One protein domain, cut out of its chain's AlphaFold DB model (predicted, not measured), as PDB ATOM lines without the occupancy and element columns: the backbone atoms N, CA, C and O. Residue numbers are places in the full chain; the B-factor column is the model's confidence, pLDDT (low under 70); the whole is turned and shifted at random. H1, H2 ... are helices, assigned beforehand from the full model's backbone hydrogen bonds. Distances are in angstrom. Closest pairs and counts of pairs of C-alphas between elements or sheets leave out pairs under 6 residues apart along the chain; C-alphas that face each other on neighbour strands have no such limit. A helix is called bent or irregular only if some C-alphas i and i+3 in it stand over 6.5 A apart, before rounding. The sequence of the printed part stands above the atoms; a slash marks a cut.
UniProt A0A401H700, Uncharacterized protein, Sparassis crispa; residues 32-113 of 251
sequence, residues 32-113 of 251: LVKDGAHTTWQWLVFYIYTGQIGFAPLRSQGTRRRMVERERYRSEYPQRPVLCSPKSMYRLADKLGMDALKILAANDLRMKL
ATOM      1  N   LEU A  32     247.320 211.452 118.678       87.38
ATOM      2  CA  LEU A  32     246.555 210.551 117.819       87.38
ATOM      3  C   LEU A  32     245.609 211.356 116.930       87.38
ATOM      4  O   LEU A  32     244.662 211.973 117.418       87.38
ATOM      5  N   VAL A  33     245.815 211.273 115.620       86.44
ATOM      6  CA  VAL A  33     244.911 211.875 114.642       86.44
ATOM      7  C   VAL A  33     244.087 210.788 113.964       86.44
ATOM      8  O   VAL A  33     244.610 209.984 113.200       86.44
ATOM      9  N   LYS A  34     242.785 210.758 114.262       84.19
ATOM     10  CA  LYS A  34     241.846 209.771 113.700       84.19
ATOM     11  C   LYS A  34     241.319 210.167 112.317       84.19
ATOM     12  O   LYS A  34     240.875 209.314 111.554       84.19
ATOM     13  N   ASP A  35     241.376 211.455 111.991       79.88
ATOM     14  CA  ASP A  35     240.734 212.002 110.804       79.88
ATOM     15  C   ASP A  35     241.725 212.168 109.652       79.88
ATOM     16  O   ASP A  35     242.565 213.066 109.649       79.88
ATOM     17  N   GLY A  36     241.591 211.315 108.638       81.75
ATOM     18  CA  GLY A  36     242.367 211.385 107.400       81.75
ATOM     19  C   GLY A  36     243.315 210.204 107.215       81.75
ATOM     20  O   GLY A  36     243.777 209.579 108.163       81.75
ATOM     21  N   ALA A  37     243.603 209.871 105.958       90.12
ATOM     22  CA  ALA A  37     244.526 208.785 105.653       90.12
ATOM     23  C   ALA A  37     245.964 209.181 106.021       90.12
ATOM     24  O   ALA A  37     246.380 210.307 105.744       90.12
ATOM     25  N   HIS A  38     246.744 208.230 106.539       92.19
ATOM     26  CA  HIS A  38     248.160 208.418 106.874       92.19
ATOM     27  C   HIS A  38     248.962 209.070 105.733       92.19
ATOM     28  O   HIS A  38     249.680 210.036 105.956       92.19
ATOM     29  N   THR A  39     248.764 208.630 104.485       93.81
ATOM     30  CA  THR A  39     249.448 209.211 103.314       93.81
ATOM     31  C   THR A  39     249.090 210.677 103.068       93.81
ATOM     32  O   THR A  39     249.901 211.428 102.539       93.81
ATOM     33  N   THR A  40     247.883 211.103 103.450       96.31
ATOM     34  CA  THR A  40     247.463 212.508 103.333       96.31
ATOM     35  C   THR A  40     248.162 213.348 104.400       96.31
ATOM     36  O   THR A  40     248.693 214.402 104.076       96.31
ATOM     37  N   TRP A  41     248.261 212.844 105.632       95.38
ATOM     38  CA  TRP A  41     249.029 213.491 106.701       95.38
ATOM     39  C   TRP A  41     250.524 213.583 106.387       95.38
ATOM     40  O   TRP A  41     251.117 214.640 106.572       95.38
ATOM     41  N   GLN A  42     251.123 212.524 105.838       95.00
ATOM     42  CA  GLN A  42     252.520 212.558 105.398       95.00
ATOM     43  C   GLN A  42     252.764 213.654 104.352       95.00
ATOM     44  O   GLN A  42     253.732 214.403 104.464       95.00
ATOM     45  N   TRP A  43     251.873 213.783 103.364       97.00
ATOM     46  CA  TRP A  43     251.960 214.858 102.375       97.00
ATOM     47  C   TRP A  43     251.726 216.241 102.964       97.00
ATOM     48  O   TRP A  43     252.386 217.179 102.536       97.00
ATOM     49  N   LEU A  44     250.825 216.377 103.935       96.50
ATOM     50  CA  LEU A  44     250.601 217.645 104.621       96.50
ATOM     51  C   LEU A  44     251.868 218.103 105.351       96.50
ATOM     52  O   LEU A  44     252.294 219.241 105.176       96.50
ATOM     53  N   VAL A  45     252.495 217.214 106.127       95.69
ATOM     54  CA  VAL A  45     253.757 217.514 106.815       95.69
ATOM     55  C   VAL A  45     254.826 217.891 105.791       95.69
ATOM     56  O   VAL A  45     255.449 218.940 105.914       95.69
ATOM     57  N   PHE A  46     254.984 217.099 104.729       96.75
ATOM     58  CA  PHE A  46     255.943 217.391 103.662       96.75
ATOM     59  C   PHE A  46     255.688 218.750 102.990       96.75
ATOM     60  O   PHE A  46     256.633 219.501 102.744       96.75
ATOM     61  N   TYR A  47     254.424 219.098 102.739       97.44
ATOM     62  CA  TYR A  47     254.019 220.383 102.173       97.44
ATOM     63  C   TYR A  47     254.359 221.552 103.101       97.44
ATOM     64  O   TYR A  47     254.876 222.558 102.629       97.44
ATOM     65  N   ILE A  48     254.142 221.420 104.413       96.81
ATOM     66  CA  ILE A  48     254.485 222.472 105.385       96.81
ATOM     67  C   ILE A  48     255.990 222.782 105.354       96.81
ATOM     68  O   ILE A  48     256.371 223.946 105.427       96.81
ATOM     69  N   TYR A  49     256.841 221.763 105.202       97.00
ATOM     70  CA  TYR A  49     258.294 221.958 105.160       97.00
ATOM     71  C   TYR A  49     258.831 222.407 103.794       97.00
ATOM     72  O   TYR A  49     259.818 223.133 103.742       97.00
ATOM     73  N   THR A  50     258.235 221.954 102.689       96.62
ATOM     74  CA  THR A  50     258.829 222.105 101.342       96.62
ATOM     75  C   THR A  50     258.017 222.969 100.381       96.62
ATOM     76  O   THR A  50     258.514 223.331  99.317       96.62
ATOM     77  N   GLY A  51     256.753 223.245 100.702       95.62
ATOM     78  CA  GLY A  51     255.781 223.865  99.801       95.62
ATOM     79  C   GLY A  51     255.320 222.972  98.641       95.62
ATOM     80  O   GLY A  51     254.566 223.430  97.787       95.62
ATOM     81  N   GLN A  52     255.754 221.707  98.569       94.75
ATOM     82  CA  GLN A  52     255.448 220.803  97.454       94.75
ATOM     83  C   GLN A  52     254.351 219.799  97.812       94.75
ATOM     84  O   GLN A  52     254.290 219.293  98.934       94.75
ATOM     85  N   ILE A  53     253.517 219.448  96.829       96.56
ATOM     86  CA  ILE A  53     252.498 218.408  96.975       96.56
ATOM     87  C   ILE A  53     252.372 217.529  95.727       96.56
ATOM     88  O   ILE A  53     252.419 218.016  94.601       96.56
ATOM     89  N   GLY A  54     252.192 216.225  95.944       95.19
ATOM     90  CA  GLY A  54     251.938 215.236  94.905       95.19
ATOM     91  C   GLY A  54     250.564 214.586  95.054       95.19
ATOM     92  O   GLY A  54     250.236 214.000  96.094       95.19
ATOM     93  N   PHE A  55     249.779 214.632  93.978       97.12
ATOM     94  CA  PHE A  55     248.436 214.063  93.918       97.12
ATOM     95  C   PHE A  55     248.354 212.845  93.001       97.12
ATOM     96  O   PHE A  55     248.802 212.861  91.860       97.12
ATOM     97  N   ALA A  56     247.676 211.807  93.472       95.69
ATOM     98  CA  ALA A  56     247.378 210.614  92.696       95.69
ATOM     99  C   ALA A  56     246.274 210.877  91.648       95.69
ATOM    100  O   ALA A  56     245.435 211.767  91.847       95.69
ATOM    101  N   PRO A  57     246.205 210.074  90.571       95.38
ATOM    102  CA  PRO A  57     245.106 210.112  89.597       95.38
ATOM    103  C   PRO A  57     243.755 209.878  90.263       95.38
ATOM    104  O   PRO A  57     243.702 209.224  91.303       95.38
ATOM    105  N   LEU A  58     242.642 210.357  89.706       94.75
ATOM    106  CA  LEU A  58     241.327 210.171  90.340       94.75
ATOM    107  C   LEU A  58     240.909 208.698  90.358       94.75
ATOM    108  O   LEU A  58     241.348 207.896  89.541       94.75
ATOM    109  N   ARG A  59     240.070 208.316  91.331       92.19
ATOM    110  CA  ARG A  59     239.548 206.935  91.399       92.19
ATOM    111  C   ARG A  59     238.702 206.592  90.167       92.19
ATOM    112  O   ARG A  59     238.778 205.468  89.691       92.19
ATOM    113  N   SER A  60     237.975 207.575  89.647       93.06
ATOM    114  CA  SER A  60     237.167 207.496  88.428       93.06
ATOM    115  C   SER A  60     237.992 207.280  87.152       93.06
ATOM    116  O   SER A  60     237.485 206.735  86.186       93.06
ATOM    117  N   GLN A  61     239.292 207.597  87.152       92.31
ATOM    118  CA  GLN A  61     240.196 207.291  86.030       92.31
ATOM    119  C   GLN A  61     240.696 205.831  86.024       92.31
ATOM    120  O   GLN A  61     241.512 205.453  85.183       92.31
ATOM    121  N   GLY A  62     240.248 205.017  86.982       92.88
ATOM    122  CA  GLY A  62     240.532 203.589  87.045       92.88
ATOM    123  C   GLY A  62     241.677 203.202  87.985       92.88
ATOM    124  O   GLY A  62     242.720 203.855  88.098       92.88
ATOM    125  N   THR A  63     241.492 202.058  88.647       91.94
ATOM    126  CA  THR A  63     242.440 201.500  89.624       91.94
ATOM    127  C   THR A  63     243.798 201.181  89.001       91.94
ATOM    128  O   THR A  63     244.829 201.487  89.598       91.94
ATOM    129  N   ARG A  64     243.814 200.634  87.777       93.62
ATOM    130  CA  ARG A  64     245.052 200.281  87.064       93.62
ATOM    131  C   ARG A  64     245.928 201.507  86.813       93.62
ATOM    132  O   ARG A  64     247.114 201.472  87.127       93.62
ATOM    133  N   ARG A  65     245.340 202.606  86.322       93.00
ATOM    134  CA  ARG A  65     246.060 203.869  86.094       93.00
ATOM    135  C   ARG A  65     246.661 204.401  87.392       93.00
ATOM    136  O   ARG A  65     247.845 204.715  87.432       93.00
ATOM    137  N   ARG A  66     245.878 204.411  88.481       93.50
ATOM    138  CA  ARG A  66     246.376 204.811  89.810       93.50
ATOM    139  C   ARG A  66     247.536 203.948  90.299       93.50
ATOM    140  O   ARG A  66     248.432 204.487  90.940       93.50
ATOM    141  N   MET A  67     247.506 202.637  90.069       93.31
ATOM    142  CA  MET A  67     248.585 201.736  90.486       93.31
ATOM    143  C   MET A  67     249.870 202.010  89.705       93.31
ATOM    144  O   MET A  67     250.902 202.261  90.322       93.31
ATOM    145  N   VAL A  68     249.789 202.041  88.372       95.50
ATOM    146  CA  VAL A  68     250.945 202.276  87.490       95.50
ATOM    147  C   VAL A  68     251.605 203.620  87.790       95.50
ATOM    148  O   VAL A  68     252.822 203.698  87.929       95.50
ATOM    149  N   GLU A  69     250.812 204.679  87.940       94.31
ATOM    150  CA  GLU A  69     251.351 206.020  88.172       94.31
ATOM    151  C   GLU A  69     251.984 206.167  89.558       94.31
ATOM    152  O   GLU A  69     253.020 206.812  89.698       94.31
ATOM    153  N   ARG A  70     251.415 205.517  90.582       93.94
ATOM    154  CA  ARG A  70     252.024 205.481  91.920       93.94
ATOM    155  C   ARG A  70     253.351 204.737  91.926       93.94
ATOM    156  O   ARG A  70     254.261 205.186  92.616       93.94
ATOM    157  N   GLU A  71     253.448 203.632  91.196       95.06
ATOM    158  CA  GLU A  71     254.691 202.866  91.113       95.06
ATOM    159  C   GLU A  71     255.770 203.668  90.390       95.06
ATOM    160  O   GLU A  71     256.842 203.891  90.945       95.06
ATOM    161  N   ARG A  72     255.439 204.231  89.220       96.25
ATOM    162  CA  ARG A  72     256.340 205.123  88.482       96.25
ATOM    163  C   ARG A  72     256.835 206.275  89.359       96.25
ATOM    164  O   ARG A  72     258.035 206.521  89.430       96.25
ATOM    165  N   TYR A  73     255.919 206.953  90.050       95.62
ATOM    166  CA  TYR A  73     256.260 208.060  90.939       95.62
ATOM    167  C   TYR A  73     257.195 207.625  92.073       95.62
ATOM    168  O   TYR A  73     258.121 208.353  92.424       95.62
ATOM    169  N   ARG A  74     256.972 206.437  92.645       94.56
ATOM    170  CA  ARG A  74     257.811 205.890  93.715       94.56
ATOM    171  C   ARG A  74     259.233 205.607  93.234       94.56
ATOM    172  O   ARG A  74     260.169 205.863  93.985       94.56
ATOM    173  N   SER A  75     259.392 205.098  92.013       96.00
ATOM    174  CA  SER A  75     260.711 204.874  91.414       96.00
ATOM    175  C   SER A  75     261.434 206.188  91.104       96.00
ATOM    176  O   SER A  75     262.641 206.277  91.300       96.00
ATOM    177  N   GLU A  76     260.706 207.209  90.647       96.94
ATOM    178  CA  GLU A  76     261.268 208.513  90.267       96.94
ATOM    179  C   GLU A  76     261.624 209.384  91.486       96.94
ATOM    180  O   GLU A  76     262.642 210.075  91.490       96.94
ATOM    181  N   TYR A  77     260.821 209.317  92.552       95.19
ATOM    182  CA  TYR A  77     260.978 210.130  93.760       95.19
ATOM    183  C   TYR A  77     260.961 209.278  95.041       95.19
ATOM    184  O   TYR A  77     260.050 209.420  95.863       95.19
ATOM    185  N   PRO A  78     261.981 208.431  95.279       94.19
ATOM    186  CA  PRO A  78     261.987 207.490  96.403       94.19
ATOM    187  C   PRO A  78     261.998 208.167  97.781       94.19
ATOM    188  O   PRO A  78     261.569 207.567  98.761       94.19
ATOM    189  N   GLN A  79     262.461 209.420  97.858       93.44
ATOM    190  CA  GLN A  79     262.524 210.206  99.098       93.44
ATOM    191  C   GLN A  79     261.247 211.009  99.383       93.44
ATOM    192  O   GLN A  79     261.142 211.657 100.424       93.44
ATOM    193  N   ARG A  80     260.282 211.022  98.455       94.56
ATOM    194  CA  ARG A  80     259.028 211.761  98.627       94.56
ATOM    195  C   ARG A  80     257.922 210.848  99.160       94.56
ATOM    196  O   ARG A  80     257.929 209.646  98.886       94.56
ATOM    197  N   PRO A  81     256.923 211.399  99.871       94.94
ATOM    198  CA  PRO A  81     255.782 210.614 100.315       94.94
ATOM    199  C   PRO A  81     254.995 210.017  99.144       94.94
ATOM    200  O   PRO A  81     254.955 210.548  98.034       94.94
ATOM    201  N   VAL A  82     254.288 208.921  99.413       94.00
ATOM    202  CA  VAL A  82     253.406 208.267  98.438       94.00
ATOM    203  C   VAL A  82     252.246 209.188  98.074       94.00
ATOM    204  O   VAL A  82     251.543 209.635  98.974       94.00
ATOM    205  N   LEU A  83     252.002 209.426  96.778       96.25
ATOM    206  CA  LEU A  83     250.938 210.309  96.266       96.25
ATOM    207  C   LEU A  83     249.611 210.193  97.041       96.25
ATOM    208  O   LEU A  83     249.046 209.100  97.187       96.25
ATOM    209  N   CYS A  84     249.088 211.332  97.497       95.81
ATOM    210  CA  CYS A  84     247.815 211.400  98.216       95.81
ATOM    211  C   CYS A  84     246.628 211.589  97.259       95.81
ATOM    212  O   CYS A  84     246.781 211.933  96.091       95.81
ATOM    213  N   SER A  85     245.407 211.332  97.729       95.62
ATOM    214  CA  SER A  85     244.208 211.634  96.938       95.62
ATOM    215  C   SER A  85     243.916 213.138  96.993       95.62
ATOM    216  O   SER A  85     243.787 213.647  98.110       95.62
ATOM    217  N   PRO A  86     243.714 213.833  95.856       96.62
ATOM    218  CA  PRO A  86     243.394 215.263  95.867       96.62
ATOM    219  C   PRO A  86     242.120 215.559  96.663       96.62
ATOM    220  O   PRO A  86     242.094 216.495  97.447       96.62
ATOM    221  N   LYS A  87     241.104 214.688  96.602       95.88
ATOM    222  CA  LYS A  87     239.882 214.814  97.421       95.88
ATOM    223  C   LYS A  87     240.153 214.726  98.920       95.88
ATOM    224  O   LYS A  87     239.572 215.462  99.706       95.88
ATOM    225  N   SER A  88     241.018 213.798  99.330       95.94
ATOM    226  CA  SER A  88     241.364 213.631 100.746       95.94
ATOM    227  C   SER A  88     242.151 214.831 101.250       95.94
ATOM    228  O   SER A  88     241.880 215.298 102.351       95.94
ATOM    229  N   MET A  89     243.068 215.352 100.429       97.44
ATOM    230  CA  MET A  89     243.802 216.563 100.766       97.44
ATOM    231  C   MET A  89     242.893 217.790 100.801       97.44
ATOM    232  O   MET A  89     243.006 218.572 101.729       97.44
ATOM    233  N   TYR A  90     241.953 217.927  99.863       97.44
ATOM    234  CA  TYR A  90     240.976 219.016  99.865       97.44
ATOM    235  C   TYR A  90     240.182 219.047 101.176       97.44
ATOM    236  O   TYR A  90     240.142 220.074 101.844       97.44
ATOM    237  N   ARG A  91     239.630 217.896 101.596       96.31
ATOM    238  CA  ARG A  91     238.911 217.765 102.877       96.31
ATOM    239  C   ARG A  91     239.784 218.122 104.074       96.31
ATOM    240  O   ARG A  91     239.307 218.740 105.018       96.31
ATOM    241  N   LEU A  92     241.039 217.672 104.064       95.75
ATOM    242  CA  LEU A  92     241.963 217.922 105.163       95.75
ATOM    243  C   LEU A  92     242.356 219.401 105.231       95.75
ATOM    244  O   LEU A  92     242.320 219.984 106.306       95.75
ATOM    245  N   ALA A  93     242.679 220.011 104.092       96.44
ATOM    246  CA  ALA A  93     243.025 221.421 103.989       96.44
ATOM    247  C   ALA A  93     241.861 222.324 104.411       96.44
ATOM    248  O   ALA A  93     242.074 223.264 105.166       96.44
ATOM    249  N   ASP A  94     240.638 221.993 103.993       96.38
ATOM    250  CA  ASP A  94     239.412 222.674 104.416       96.38
ATOM    251  C   ASP A  94     239.214 222.592 105.938       96.38
ATOM    252  O   ASP A  94     239.036 223.609 106.602       96.38
ATOM    253  N   LYS A  95     239.378 221.397 106.521       94.44
ATOM    254  CA  LYS A  95     239.291 221.198 107.976       94.44
ATOM    255  C   LYS A  95     240.360 221.974 108.759       94.44
ATOM    256  O   LYS A  95     240.115 222.350 109.901       94.44
ATOM    257  N   LEU A  96     241.541 222.172 108.177       94.56
ATOM    258  CA  LEU A  96     242.664 222.873 108.806       94.56
ATOM    259  C   LEU A  96     242.714 224.376 108.480       94.56
ATOM    260  O   LEU A  96     243.607 225.056 108.979       94.56
ATOM    261  N   GLY A  97     241.804 224.896 107.649       96.06
ATOM    262  CA  GLY A  97     241.828 226.297 107.206       96.06
ATOM    263  C   GLY A  97     243.028 226.646 106.315       96.06
ATOM    264  O   GLY A  97     243.515 227.772 106.332       96.06
ATOM    265  N   MET A  98     243.558 225.678 105.561       97.38
ATOM    266  CA  MET A  98     244.710 225.867 104.673       97.38
ATOM    267  C   MET A  98     244.263 226.162 103.238       97.38
ATOM    268  O   MET A  98     244.355 225.306 102.354       97.38
ATOM    269  N   ASP A  99     243.813 227.392 102.989       97.19
ATOM    270  CA  ASP A  99     243.190 227.785 101.716       97.19
ATOM    271  C   ASP A  99     244.090 227.578 100.494       97.19
ATOM    272  O   ASP A  99     243.643 227.055  99.474       97.19
ATOM    273  N   ALA A 100     245.384 227.902 100.595       96.94
ATOM    274  CA  ALA A 100     246.332 227.680  99.502       96.94
ATOM    275  C   ALA A 100     246.388 226.196  99.092       96.94
ATOM    276  O   ALA A 100     246.347 225.862  97.908       96.94
ATOM    277  N   LEU A 101     246.404 225.293 100.075       97.25
ATOM    278  CA  LEU A 101     246.446 223.851  99.844       97.25
ATOM    279  C   LEU A 101     245.107 223.318  99.317       97.25
ATOM    280  O   LEU A 101     245.084 222.452  98.438       97.25
ATOM    281  N   LYS A 102     243.996 223.875  99.807       97.06
ATOM    282  CA  LYS A 102     242.640 223.603  99.315       97.06
ATOM    283  C   LYS A 102     242.517 223.974  97.831       97.06
ATOM    284  O   LYS A 102     242.058 223.156  97.034       97.06
ATOM    285  N   ILE A 103     243.013 225.150  97.437       97.06
ATOM    286  CA  ILE A 103     243.035 225.620  96.042       97.06
ATOM    287  C   ILE A 103     243.914 224.718  95.164       97.06
ATOM    288  O   ILE A 103     243.491 224.330  94.074       97.06
ATOM    289  N   LEU A 104     245.107 224.333  95.629       97.81
ATOM    290  CA  LEU A 104     245.980 223.405  94.897       97.81
ATOM    291  C   LEU A 104     245.288 222.059  94.639       97.81
ATOM    292  O   LEU A 104     245.317 221.552  93.517       97.81
ATOM    293  N   ALA A 105     244.613 221.510  95.652       97.44
ATOM    294  CA  ALA A 105     243.868 220.262  95.522       97.44
ATOM    295  C   ALA A 105     242.652 220.388  94.582       97.44
ATOM    296  O   ALA A 105     242.389 219.473  93.800       97.44
ATOM    297  N   ALA A 106     241.932 221.516  94.615       96.69
ATOM    298  CA  ALA A 106     240.829 221.794  93.689       96.69
ATOM    299  C   ALA A 106     241.303 221.902  92.237       96.69
ATOM    300  O   ALA A 106     240.674 221.358  91.330       96.69
ATOM    301  N   ASN A 107     242.425 222.588  92.017       96.62
ATOM    302  CA  ASN A 107     243.008 222.737  90.691       96.62
ATOM    303  C   ASN A 107     243.448 221.389  90.122       96.62
ATOM    304  O   ASN A 107     243.129 221.090  88.974       96.62
ATOM    305  N   ASP A 108     244.111 220.552  90.923       96.56
ATOM    306  CA  ASP A 108     244.477 219.194  90.513       96.56
ATOM    307  C   ASP A 108     243.246 218.339  90.178       96.56
ATOM    308  O   ASP A 108     243.228 217.663  89.147       96.56
ATOM    309  N   LEU A 109     242.188 218.423  90.995       95.31
ATOM    310  CA  LEU A 109     240.915 217.757  90.719       95.31
ATOM    311  C   LEU A 109     240.361 218.195  89.359       95.31
ATOM    312  O   LEU A 109     240.062 217.336  88.535       95.31
ATOM    313  N   ARG A 110     240.284 219.510  89.111       93.94
ATOM    314  CA  ARG A 110     239.764 220.097  87.868       93.94
ATOM    315  C   ARG A 110     240.571 219.676  86.641       93.94
ATOM    316  O   ARG A 110     239.977 219.282  85.645       93.94
ATOM    317  N   MET A 111     241.902 219.703  86.715       94.44
ATOM    318  CA  MET A 111     242.780 219.290  85.607       94.44
ATOM    319  C   MET A 111     242.627 217.809  85.240       94.44
ATOM    320  O   MET A 111     242.914 217.411  84.116       94.44
ATOM    321  N   LYS A 112     242.187 216.983  86.192       94.19
ATOM    322  CA  LYS A 112     241.992 215.542  86.011       94.19
ATOM    323  C   LYS A 112     240.576 215.173  85.547       94.19
ATOM    324  O   LYS A 112     240.326 213.988  85.300       94.19
ATOM    325  N   LEU A 113     239.659 216.133  85.420       93.06
ATOM    326  CA  LEU A 113     238.316 215.879  84.895       93.06
ATOM    327  C   LEU A 113     238.354 215.643  83.381       93.06
ATOM    328  O   LEU A 113     239.065 216.320  82.647       93.06
TER     329      LEU A 113
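This is residues 32 to 113 of the 251 residues of an uncharacterized protein of Sparassis crispa (UniProt A0A401H700). A tight helical hairpin, H3 and H4 side by side, makes one side of the domain, and H1 stands steeply to H3, which it meets with residues 40 to 44 alone. H2 is set off from these three helices, on the far side of the two links that lead to and from it, residues 51 to 62 and residues 77 to 85, which pass through the middle of the domain. The printed part has 82 residues with four named helices, H1, H2, H3 and H4 in that order along the chain, and no named strand; 51 of the residues are in the helices, and the class is all helix. The whole is compact, with a radius of gyration of the C-alphas of 12.3 A, and its outline is rounded, spanning 32 by 29 by 24 A.

The first helix, H1, is residues 38 to 50. H2, residues 63 to 76, follows it after a long link and is apart from it. H3, residues 86 to 96, follows H2 after a short link, and these two are apart as well. H1 and H3 touch, with 4 pairs of C-alphas within 8 A, and H1 touches H3 with residues 40 to 44 alone. The closest C-alphas of the two are those of Thr 40 and Met 89, 6.0 A apart. Their lines stand at a steep tilt of 69 degrees, only just short of about perpendicular, and they run the same way, with 11.7 A from centre to centre. H4, residues 99 to 111, follows H3 after a tight link, and the two form a helical hairpin. H3 and H4 touch with 20 pairs of C-alphas within 8 A, and the closest C-alphas are those of Tyr 90 and Lys 102, 4.9 A apart. They have a shallow tilt of 17 degrees, run opposite ways, and are 9.4 A from centre to centre. H1 and H4 are apart, and so are H2 and H4; H2 touches no helix. In the backbones of H1, H2, H3 and H4, every pair of O i and N i+4 is within hydrogen-bond range.

H1 runs from His 38, whose C-alpha is at (248.160, 208.418, 106.874), to Thr 50, over 18.2 A from first to last C-alpha. H2 runs from Thr 63, with its C-alpha at (242.440, 201.500, 89.624), to Glu 76; it has 14 residues, is the longest helix by residues, and measures 20.1 A. H3, from Pro 86 to Leu 96, has 11 residues and measures 15.0 A. H4, from Asp 99 to Met 111, measures 18.2 A and ends with its C-alpha at (242.780, 219.290, 85.607). None of the helices is bent.

The two C-alphas farthest apart are those of Leu 32 and Leu 113, the first and last printed residues, 34.4 A from each other. The link from H1 to H2 is long: residues 51 to 62 hold no named element, and their C-alphas lie 4 to 17 A from the mean of the C-alphas. The link from H2 to H3 has 9 residues, and the one from H3 to H4 has 2. The printed part has no cut; it begins at residue 32 and ends at residue 113 of a full chain of 251 residues. The mean pLDDT of the printed part is 94.7, and no printed residue is under 70.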